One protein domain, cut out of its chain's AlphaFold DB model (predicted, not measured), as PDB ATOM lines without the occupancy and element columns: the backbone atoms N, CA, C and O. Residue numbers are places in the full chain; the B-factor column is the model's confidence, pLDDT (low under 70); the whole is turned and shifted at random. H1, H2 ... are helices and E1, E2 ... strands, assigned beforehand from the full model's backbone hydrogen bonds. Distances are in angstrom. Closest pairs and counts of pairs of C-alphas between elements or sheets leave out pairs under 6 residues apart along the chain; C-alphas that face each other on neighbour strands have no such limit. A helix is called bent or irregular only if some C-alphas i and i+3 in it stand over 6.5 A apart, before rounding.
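Overview. This is residues 3 to 73 of the 81 residues of an uncharacterized protein of bacterium (UniProt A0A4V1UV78). Two helices, H1 and H2, run side by side the same way, and two very short strands, E1 and E2, lie next to each other away from them. The stretch from 43 to 60, with no named element, reaches out at one end of the longest axis, and residues 31 to 37 stick out at the other. The 71 printed residues hold the order E1, H1, E2, H2; the class is mostly helix, though under half of the residues are in named elements. The whole is compact, with a radius of gyration of the C-alphas of 12.2 A, and spans 37 by 24 by 23 A, only just elongated.

Arrangement. E1, residues 3 to 5, and E2, residues 40 to 42, each pair with no named strand; their closest C-alphas, those of Leu 5 and Tyr 42, are 4.8 A apart. H1, residues 18 to 33, and H2, residues 61 to 71, touch, closest at the C-alphas of Ala 19 and Ser 63, 4.5 A apart. They run the same way at a shallow tilt of 22 degrees. E1 is apart from both helices, and so is E2. Every O i to N i+4 pair is within hydrogen-bond range in H2, and 9 of 12 in H1.

Along the chain. E1 begins at C-alpha 3, (-3.134, -4.553, 46.794). H1 measures 19.9 A from C-alpha 18, (3.354, -18.839, 35.751), to C-alpha 33. It has a kink of 34 degrees near residue 25 and is only just irregular: C-alphas 27 and 30 are 6.9 A apart. E1 measures 6.9 A and E2 6.5 A. H2 measures 15.4 A and ends at C-alpha 71, (11.036, -5.790, 37.868).

Size, cuts and confidence. The C-alphas farthest apart, those of Ser 35 and Ser 49, are 36.9 A apart. The links E1 to H1 and E2 to H2 are long. The printed part has no cut, and no printed residue is under 70 in pLDDT.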
ATOM      1  N   ALA A   3      -3.661  -4.288  45.453       97.75
ATOM      2  CA  ALA A   3      -3.134  -4.553  46.794       97.75
ATOM      3  C   ALA A   3      -2.517  -5.947  46.933       97.75
ATOM      4  O   ALA A   3      -1.557  -6.112  47.677       97.75
ATOM      5  N   GLU A   4      -3.030  -6.926  46.191       96.94
ATOM      6  CA  GLU A   4      -2.470  -8.270  46.115       96.94
ATOM      7  C   GLU A   4      -2.613  -8.798  44.687       96.94
ATOM      8  O   GLU A   4      -3.690  -8.753  44.091       96.94
ATOM      9  N   LEU A   5      -1.507  -9.290  44.135       97.06
ATOM     10  CA  LEU A   5      -1.440 -10.018  42.875       97.06
ATOM     11  C   LEU A   5      -0.644 -11.301  43.105       97.06
ATOM     12  O   LEU A   5       0.416 -11.262  43.722       97.06
ATOM     13  N   GLY A   6      -1.098 -12.426  42.569       96.06
ATOM     14  CA  GLY A   6      -0.365 -13.679  42.670       96.06
ATOM     15  C   GLY A   6      -0.881 -14.713  41.685       96.06
ATOM     16  O   GLY A   6      -2.043 -14.690  41.292       96.06
ATOM     17  N   VAL A   7       0.000 -15.630  41.300       97.50
ATOM     18  CA  VAL A   7      -0.353 -16.831  40.542       97.50
ATOM     19  C   VAL A   7       0.546 -17.972  41.012       97.50
ATOM     20  O   VAL A   7       1.705 -17.762  41.389       97.50
ATOM     21  N   THR A   8       0.014 -19.183  41.015       97.69
ATOM     22  CA  THR A   8       0.746 -20.401  41.379       97.69
ATOM     23  C   THR A   8       1.232 -21.088  40.100       97.69
ATOM     24  O   THR A   8       0.775 -20.753  39.007       97.69
ATOM     25  N   GLU A   9       2.152 -22.048  40.199       97.31
ATOM     26  CA  GLU A   9       2.622 -22.792  39.014       97.31
ATOM     27  C   GLU A   9       1.478 -23.569  38.328       97.31
ATOM     28  O   GLU A   9       1.465 -23.714  37.110       97.31
ATOM     29  N   GLN A  10       0.480 -24.013  39.100       95.25
ATOM     30  CA  GLN A  10      -0.701 -24.743  38.619       95.25
ATOM     31  C   GLN A  10      -1.916 -23.838  38.354       95.25
ATOM     32  O   GLN A  10      -2.908 -24.294  37.794       95.25
ATOM     33  N   GLY A  11      -1.863 -22.577  38.787       95.25
ATOM     34  CA  GLY A  11      -2.975 -21.625  38.733       95.25
ATOM     35  C   GLY A  11      -2.929 -20.678  37.537       95.25
ATOM     36  O   GLY A  11      -3.797 -19.816  37.415       95.25
ATOM     37  N   ALA A  12      -1.921 -20.804  36.669       95.25
ATOM     38  CA  ALA A  12      -1.878 -20.054  35.423       95.25
ATOM     39  C   ALA A  12      -3.043 -20.478  34.497       95.25
ATOM     40  O   ALA A  12      -3.430 -21.650  34.492       95.25
ATOM     41  N   PRO A  13      -3.614 -19.555  33.698       95.31
ATOM     42  CA  PRO A  13      -4.649 -19.886  32.724       95.31
ATOM     43  C   PRO A  13      -4.219 -21.014  31.782       95.31
ATOM     44  O   PRO A  13      -3.037 -21.163  31.467       95.31
ATOM     45  N   ARG A  14      -5.186 -21.788  31.276       95.38
ATOM     46  CA  ARG A  14      -4.913 -22.890  30.344       95.38
ATOM     47  C   ARG A  14      -4.053 -22.410  29.168       95.38
ATOM     48  O   ARG A  14      -4.402 -21.448  28.493       95.38
ATOM     49  N   GLY A  15      -2.959 -23.128  28.910       95.50
ATOM     50  CA  GLY A  15      -1.999 -22.790  27.855       95.50
ATOM     51  C   GLY A  15      -0.930 -21.774  28.269       95.50
ATOM     52  O   GLY A  15      -0.100 -21.419  27.439       95.50
ATOM     53  N   GLN A  16      -0.916 -21.330  29.528       96.88
ATOM     54  CA  GLN A  16       0.125 -20.473  30.089       96.88
ATOM     55  C   GLN A  16       0.878 -21.181  31.217       96.88
ATOM     56  O   GLN A  16       0.342 -22.044  31.910       96.88
ATOM     57  N   THR A  17       2.126 -20.772  31.421       98.38
ATOM     58  CA  THR A  17       2.889 -21.036  32.644       98.38
ATOM     59  C   THR A  17       2.810 -19.820  33.564       98.38
ATOM     60  O   THR A  17       2.463 -18.717  33.130       98.38
ATOM     61  N   LYS A  18       3.189 -19.979  34.837       98.31
ATOM     62  CA  LYS A  18       3.354 -18.839  35.751       98.31
ATOM     63  C   LYS A  18       4.302 -17.783  35.183       98.31
ATOM     64  O   LYS A  18       3.989 -16.600  35.252       98.31
ATOM     65  N   ALA A  19       5.413 -18.202  34.577       98.56
ATOM     66  CA  ALA A  19       6.364 -17.299  33.936       98.56
ATOM     67  C   ALA A  19       5.700 -16.469  32.821       98.56
ATOM     68  O   ALA A  19       5.727 -15.241  32.874       98.56
ATOM     69  N   THR A  20       5.018 -17.103  31.860       98.44
ATOM     70  CA  THR A  20       4.341 -16.357  30.780       98.44
ATOM     71  C   THR A  20       3.219 -15.464  31.308       98.44
ATOM     72  O   THR A  20       3.033 -14.358  30.807       98.44
ATOM     73  N   TRP A  21       2.509 -15.909  32.349       98.50
ATOM     74  CA  TRP A  21       1.461 -15.117  32.984       98.50
ATOM     75  C   TRP A  21       2.022 -13.873  33.680       98.50
ATOM     76  O   TRP A  21       1.465 -12.794  33.524       98.50
ATOM     77  N   LEU A  22       3.143 -13.995  34.405       98.19
ATOM     78  CA  LEU A  22       3.804 -12.864  35.067       98.19
ATOM     79  C   LEU A  22       4.190 -11.784  34.055       98.19
ATOM     80  O   LEU A  22       3.896 -10.612  34.281       98.19
ATOM     81  N   ALA A  23       4.803 -12.178  32.935       98.12
ATOM     82  CA  ALA A  23       5.149 -11.245  31.867       98.12
ATOM     83  C   ALA A  23       3.898 -10.573  31.285       98.12
ATOM     84  O   ALA A  23       3.843  -9.348  31.227       98.12
ATOM     85  N   GLN A  24       2.879 -11.354  30.909       98.12
ATOM     86  CA  GLN A  24       1.663 -10.820  30.294       98.12
ATOM     87  C   GLN A  24       0.907  -9.874  31.235       98.12
ATOM     88  O   GLN A  24       0.555  -8.763  30.843       98.12
ATOM     89  N   ALA A  25       0.684 -10.290  32.482       97.50
ATOM     90  CA  ALA A  25      -0.090  -9.519  33.443       97.50
ATOM     91  C   ALA A  25       0.591  -8.184  33.776       97.50
ATOM     92  O   ALA A  25      -0.063  -7.141  33.785       97.50
ATOM     93  N   LEU A  26       1.899  -8.211  34.049       97.00
ATOM     94  CA  LEU A  26       2.629  -7.052  34.565       97.00
ATOM     95  C   LEU A  26       3.141  -6.119  33.457       97.00
ATOM     96  O   LEU A  26       3.170  -4.910  33.664       97.00
ATOM     97  N   LEU A  27       3.525  -6.633  32.284       96.94
ATOM     98  CA  LEU A  27       4.062  -5.791  31.203       96.94
ATOM     99  C   LEU A  27       2.998  -5.307  30.217       96.94
ATOM    100  O   LEU A  27       3.195  -4.254  29.618       96.94
ATOM    101  N   ASN A  28       1.886  -6.035  30.074       97.00
ATOM    102  CA  ASN A  28       0.873  -5.740  29.061       97.00
ATOM    103  C   ASN A  28      -0.493  -5.451  29.701       97.00
ATOM    104  O   ASN A  28      -0.964  -4.317  29.669       97.00
ATOM    105  N   ASP A  29      -1.119  -6.437  30.351       97.38
ATOM    106  CA  ASP A  29      -2.527  -6.322  30.754       97.38
ATOM    107  C   ASP A  29      -2.767  -5.192  31.765       97.38
ATOM    108  O   ASP A  29      -3.714  -4.418  31.610       97.38
ATOM    109  N   ILE A  30      -1.927  -5.080  32.802       97.12
ATOM    110  CA  ILE A  30      -2.058  -4.019  33.809       97.12
ATOM    111  C   ILE A  30      -1.785  -2.634  33.202       97.12
ATOM    112  O   ILE A  30      -2.663  -1.774  33.333       97.12
ATOM    113  N   PRO A  31      -0.645  -2.392  32.527       95.00
ATOM    114  CA  PRO A  31      -0.374  -1.100  31.895       95.00
ATOM    115  C   PRO A  31      -1.430  -0.672  30.867       95.00
ATOM    116  O   PRO A  31      -1.846   0.487  30.875       95.00
ATOM    117  N   GLU A  32      -1.892  -1.592  30.015       96.88
ATOM    118  CA  GLU A  32      -2.802  -1.277  28.907       96.88
ATOM    119  C   GLU A  32      -4.256  -1.130  29.362       96.88
ATOM    120  O   GLU A  32      -4.932  -0.164  29.004       96.88
ATOM    121  N   ARG A  33      -4.763  -2.076  30.162       97.88
ATOM    122  CA  ARG A  33      -6.195  -2.141  30.513       97.88
ATOM    123  C   ARG A  33      -6.530  -1.370  31.778       97.88
ATOM    124  O   ARG A  33      -7.666  -0.936  31.958       97.88
ATOM    125  N   TYR A  34      -5.548  -1.180  32.656       96.56
ATOM    126  CA  TYR A  34      -5.724  -0.537  33.953       96.56
ATOM    127  C   TYR A  34      -4.786   0.661  34.100       96.56
ATOM    128  O   TYR A  34      -4.104   0.818  35.111       96.56
ATOM    129  N   SER A  35      -4.815   1.570  33.125       94.81
ATOM    130  CA  SER A  35      -3.925   2.740  33.015       94.81
ATOM    131  C   SER A  35      -3.939   3.712  34.207       94.81
ATOM    132  O   SER A  35      -3.085   4.596  34.295       94.81
ATOM    133  N   ARG A  36      -4.885   3.574  35.148       96.31
ATOM    134  CA  ARG A  36      -4.946   4.334  36.415       96.31
ATOM    135  C   ARG A  36      -4.233   3.637  37.580       96.31
ATOM    136  O   ARG A  36      -4.065   4.239  38.640       96.31
ATOM    137  N   VAL A  37      -3.822   2.381  37.426       95.44
ATOM    138  CA  VAL A  37      -3.012   1.667  38.416       95.44
ATOM    139  C   VAL A  37      -1.593   2.237  38.387       95.44
ATOM    140  O   VAL A  37      -0.988   2.413  37.335       95.44
ATOM    141  N   ARG A  38      -1.083   2.587  39.571       91.94
ATOM    142  CA  ARG A  38       0.262   3.153  39.777       91.94
ATOM    143  C   ARG A  38       1.157   2.275  40.652       91.94
ATOM    144  O   ARG A  38       2.334   2.558  40.795       91.94
ATOM    145  N   LEU A  39       0.579   1.245  41.269       93.38
ATOM    146  CA  LEU A  39       1.247   0.362  42.216       93.38
ATOM    147  C   LEU A  39       0.574  -1.008  42.186       93.38
ATOM    148  O   LEU A  39      -0.662  -1.090  42.218       93.38
ATOM    149  N   VAL A  40       1.402  -2.046  42.148       95.06
ATOM    150  CA  VAL A  40       1.024  -3.456  42.235       95.06
ATOM    151  C   VAL A  40       1.887  -4.089  43.314       95.06
ATOM    152  O   VAL A  40       3.110  -3.976  43.269       95.06
ATOM    153  N   THR A  41       1.254  -4.763  44.264       95.81
ATOM    154  CA  THR A  41       1.947  -5.514  45.309       95.81
ATOM    155  C   THR A  41       1.788  -7.005  45.033       95.81
ATOM    156  O   THR A  41       0.671  -7.508  44.924       95.81
ATOM    157  N   TYR A  42       2.908  -7.716  44.891       96.38
ATOM    158  CA  TYR A  42       2.899  -9.158  44.643       96.38
ATOM    159  C   TYR A  42       2.835  -9.938  45.960       96.38
ATOM    160  O   TYR A  42       3.662  -9.738  46.853       96.38
ATOM    161  N   PHE A  43       1.883 -10.859  46.068       97.19
ATOM    162  CA  PHE A  43       1.743 -11.748  47.211       97.19
ATOM    163  C   PHE A  43       2.789 -12.872  47.138       97.19
ATOM    164  O   PHE A  43       2.631 -13.856  46.417       97.19
ATOM    165  N   CYS A  44       3.888 -12.719  47.881       97.38
ATOM    166  CA  CYS A  44       4.998 -13.673  47.894       97.38
ATOM    167  C   CYS A  44       5.015 -14.498  49.189       97.38
ATOM    168  O   CYS A  44       5.693 -14.155  50.160       97.38
ATOM    169  N   ARG A  45       4.267 -15.603  49.214       97.69
ATOM    170  CA  ARG A  45       4.269 -16.568  50.323       97.69
ATOM    171  C   ARG A  45       4.146 -17.994  49.805       97.69
ATOM    172  O   ARG A  45       3.403 -18.261  48.866       97.69
ATOM    173  N   ASP A  46       4.849 -18.907  50.464       97.81
ATOM    174  CA  ASP A  46       4.556 -20.335  50.378       97.81
ATOM    175  C   ASP A  46       3.616 -20.701  51.530       97.81
ATOM    176  O   ASP A  46       3.945 -20.459  52.694       97.81
ATOM    177  N   LYS A  47       2.432 -21.220  51.194       96.25
ATOM    178  CA  LYS A  47       1.405 -21.649  52.152       96.25
ATOM    179  C   LYS A  47       1.115 -23.152  52.052       96.25
ATOM    180  O   LYS A  47       0.109 -23.614  52.589       96.25
ATOM    181  N   SER A  48       2.001 -23.924  51.420       94.81
ATOM    182  CA  SER A  48       1.874 -25.386  51.289       94.81
ATOM    183  C   SER A  48       1.731 -26.103  52.632       94.81
ATOM    184  O   SER A  48       0.909 -27.008  52.763       94.81
ATOM    185  N   SER A  49       2.429 -25.642  53.673       95.88
ATOM    186  CA  SER A  49       2.303 -26.177  55.038       95.88
ATOM    187  C   SER A  49       0.949 -25.903  55.705       95.88
ATOM    188  O   SER A  49       0.639 -26.506  56.728       95.88
ATOM    189  N   MET A  50       0.139 -25.009  55.133       95.38
ATOM    190  CA  MET A  50      -1.203 -24.647  55.602       95.38
ATOM    191  C   MET A  50      -2.307 -25.276  54.736       95.38
ATOM    192  O   MET A  50      -3.470 -24.906  54.871       95.38
ATOM    193  N   GLY A  51      -1.958 -26.200  53.832       93.88
ATOM    194  CA  GLY A  51      -2.906 -26.825  52.903       93.88
ATOM    195  C   GLY A  51      -3.306 -25.938  51.717       93.88
ATOM    196  O   GLY A  51      -4.284 -26.236  51.036       93.88
ATOM    197  N   GLU A  52      -2.567 -24.857  51.458       93.69
ATOM    198  CA  GLU A  52      -2.803 -23.939  50.338       93.69
ATOM    199  C   GLU A  52      -1.633 -23.981  49.337       93.69
ATOM    200  O   GLU A  52      -0.700 -24.766  49.464       93.69
ATOM    201  N   SER A  53      -1.671 -23.156  48.294       95.62
ATOM    202  CA  SER A  53      -0.668 -23.155  47.231       95.62
ATOM    203  C   SER A  53       0.580 -22.322  47.553       95.62
ATOM    204  O   SER A  53       0.593 -21.459  48.433       95.62
ATOM    205  N   ASN A  54       1.643 -22.552  46.779       97.38
ATOM    206  CA  ASN A  54       2.846 -21.725  46.785       97.38
ATOM    207  C   ASN A  54       2.718 -20.568  45.776       97.38
ATOM    208  O   ASN A  54       2.656 -20.788  44.563       97.38
ATOM    209  N   TYR A  55       2.705 -19.333  46.279       97.94
ATOM    210  CA  TYR A  55       2.596 -18.116  45.475       97.94
ATOM    211  C   TYR A  55       3.939 -17.429  45.230       97.94
ATOM    212  O   TYR A  55       3.988 -16.494  44.434       97.94
ATOM    213  N   ARG A  56       5.043 -17.871  45.847       98.38
ATOM    214  CA  ARG A  56       6.334 -17.175  45.729       98.38
ATOM    215  C   ARG A  56       6.742 -17.000  44.267       98.38
ATOM    216  O   ARG A  56       6.647 -17.943  43.487       98.38
ATOM    217  N   PHE A  57       7.198 -15.814  43.873       96.62
ATOM    218  CA  PHE A  57       7.611 -15.560  42.484       96.62
ATOM    219  C   PHE A  57       8.828 -16.400  42.062       96.62
ATOM    220  O   PHE A  57       9.046 -16.612  40.877       96.62
ATOM    221  N   ASP A  58       9.600 -16.905  43.021       97.56
ATOM    222  CA  ASP A  58      10.785 -17.740  42.830       97.56
ATOM    223  C   ASP A  58      10.494 -19.241  43.036       97.56
ATOM    224  O   ASP A  58      11.391 -20.017  43.357       97.56
ATOM    225  N   SER A  59       9.235 -19.659  42.855       98.00
ATOM    226  CA  SER A  59       8.806 -21.065  42.939       98.00
ATOM    227  C   SER A  59       9.436 -21.968  41.871       98.00
ATOM    228  O   SER A  59       9.431 -23.188  42.022       98.00
ATOM    229  N   SER A  60       9.986 -21.392  40.800       98.31
ATOM    230  CA  SER A  60      10.761 -22.093  39.775       98.31
ATOM    231  C   SER A  60      11.808 -21.162  39.142       98.31
ATOM    232  O   SER A  60      11.650 -19.935  39.200       98.31
ATOM    233  N   PRO A  61      12.862 -21.705  38.492       98.50
ATOM    234  CA  PRO A  61      13.851 -20.887  37.787       98.50
ATOM    235  C   PRO A  61      13.236 -19.977  36.717       98.50
ATOM    236  O   PRO A  61      13.640 -18.824  36.590       98.50
ATOM    237  N   ALA A  62      12.229 -20.469  35.986       98.38
ATOM    238  CA  ALA A  62      11.531 -19.694  34.964       98.38
ATOM    239  C   ALA A  62      10.738 -18.529  35.579       98.38
ATOM    240  O   ALA A  62      10.864 -17.394  35.120       98.38
ATOM    241  N   SER A  63       9.986 -18.781  36.655       98.50
ATOM    242  CA  SER A  63       9.223 -17.742  37.359       98.50
ATOM    243  C   SER A  63      10.136 -16.661  37.947       98.50
ATOM    244  O   SER A  63       9.859 -15.473  37.773       98.50
ATOM    245  N   LEU A  64      11.270 -17.044  38.551       98.12
ATOM    246  CA  LEU A  64      12.262 -16.094  39.068       98.12
ATOM    247  C   LEU A  64      12.882 -15.243  37.952       98.12
ATOM    248  O   LEU A  64      12.987 -14.023  38.095       98.12
ATOM    249  N   ALA A  65      13.295 -15.873  36.848       98.12
ATOM    250  CA  ALA A  65      13.901 -15.176  35.716       98.12
ATOM    251  C   ALA A  65      12.937 -14.143  35.117       98.12
ATOM    252  O   ALA A  65      13.313 -12.985  34.929       98.12
ATOM    253  N   THR A  66      11.674 -14.521  34.898       98.00
ATOM    254  CA  THR A  66      10.664 -13.586  34.392       98.00
ATOM    255  C   THR A  66      10.336 -12.494  35.401       98.00
ATOM    256  O   THR A  66      10.219 -11.335  35.017       98.00
ATOM    257  N   PHE A  67      10.236 -12.806  36.695       96.62
ATOM    258  CA  PHE A  67       9.988 -11.778  37.703       96.62
ATOM    259  C   PHE A  67      11.103 -10.722  37.724       96.62
ATOM    260  O   PHE A  67      10.812  -9.527  37.739       96.62
ATOM    261  N   ARG A  68      12.372 -11.142  37.636       96.00
ATOM    262  CA  ARG A  68      13.521 -10.227  37.499       96.00
ATOM    263  C   ARG A  68      13.425  -9.374  36.235       96.00
ATOM    264  O   ARG A  68      13.619  -8.166  36.311       96.00
ATOM    265  N   GLN A  69      13.080  -9.975  35.095       95.75
ATOM    266  CA  GLN A  69      12.871  -9.241  33.842       95.75
ATOM    267  C   GLN A  69      11.785  -8.165  33.989       95.75
ATOM    268  O   GLN A  69      11.990  -7.028  33.569       95.75
ATOM    269  N   VAL A  70      10.645  -8.505  34.595       95.44
ATOM    270  CA  VAL A  70       9.541  -7.563  34.813       95.44
ATOM    271  C   VAL A  70       9.966  -6.430  35.743       95.44
ATOM    272  O   VAL A  70       9.778  -5.262  35.405       95.44
ATOM    273  N   ALA A  71      10.566  -6.763  36.886       93.06
ATOM    274  CA  ALA A  71      11.036  -5.790  37.868       93.06
ATOM    275  C   ALA A  71      12.053  -4.799  37.270       93.06
ATOM    276  O   ALA A  71      12.019  -3.608  37.581       93.06
ATOM    277  N   ASN A  72      12.908  -5.277  36.363       93.81
ATOM    278  CA  ASN A  72      13.905  -4.470  35.656       93.81
ATOM    279  C   ASN A  72      13.361  -3.729  34.430       93.81
ATOM    280  O   ASN A  72      14.103  -2.980  33.796       93.81
ATOM    281  N   SER A  73      12.089  -3.913  34.071       93.62
ATOM    282  CA  SER A  73      11.496  -3.154  32.972       93.62
ATOM    283  C   SER A  73      11.376  -1.667  33.334       93.62
ATOM    284  O   SER A  73      11.175  -1.332  34.507       93.62
TER     285      SER A  73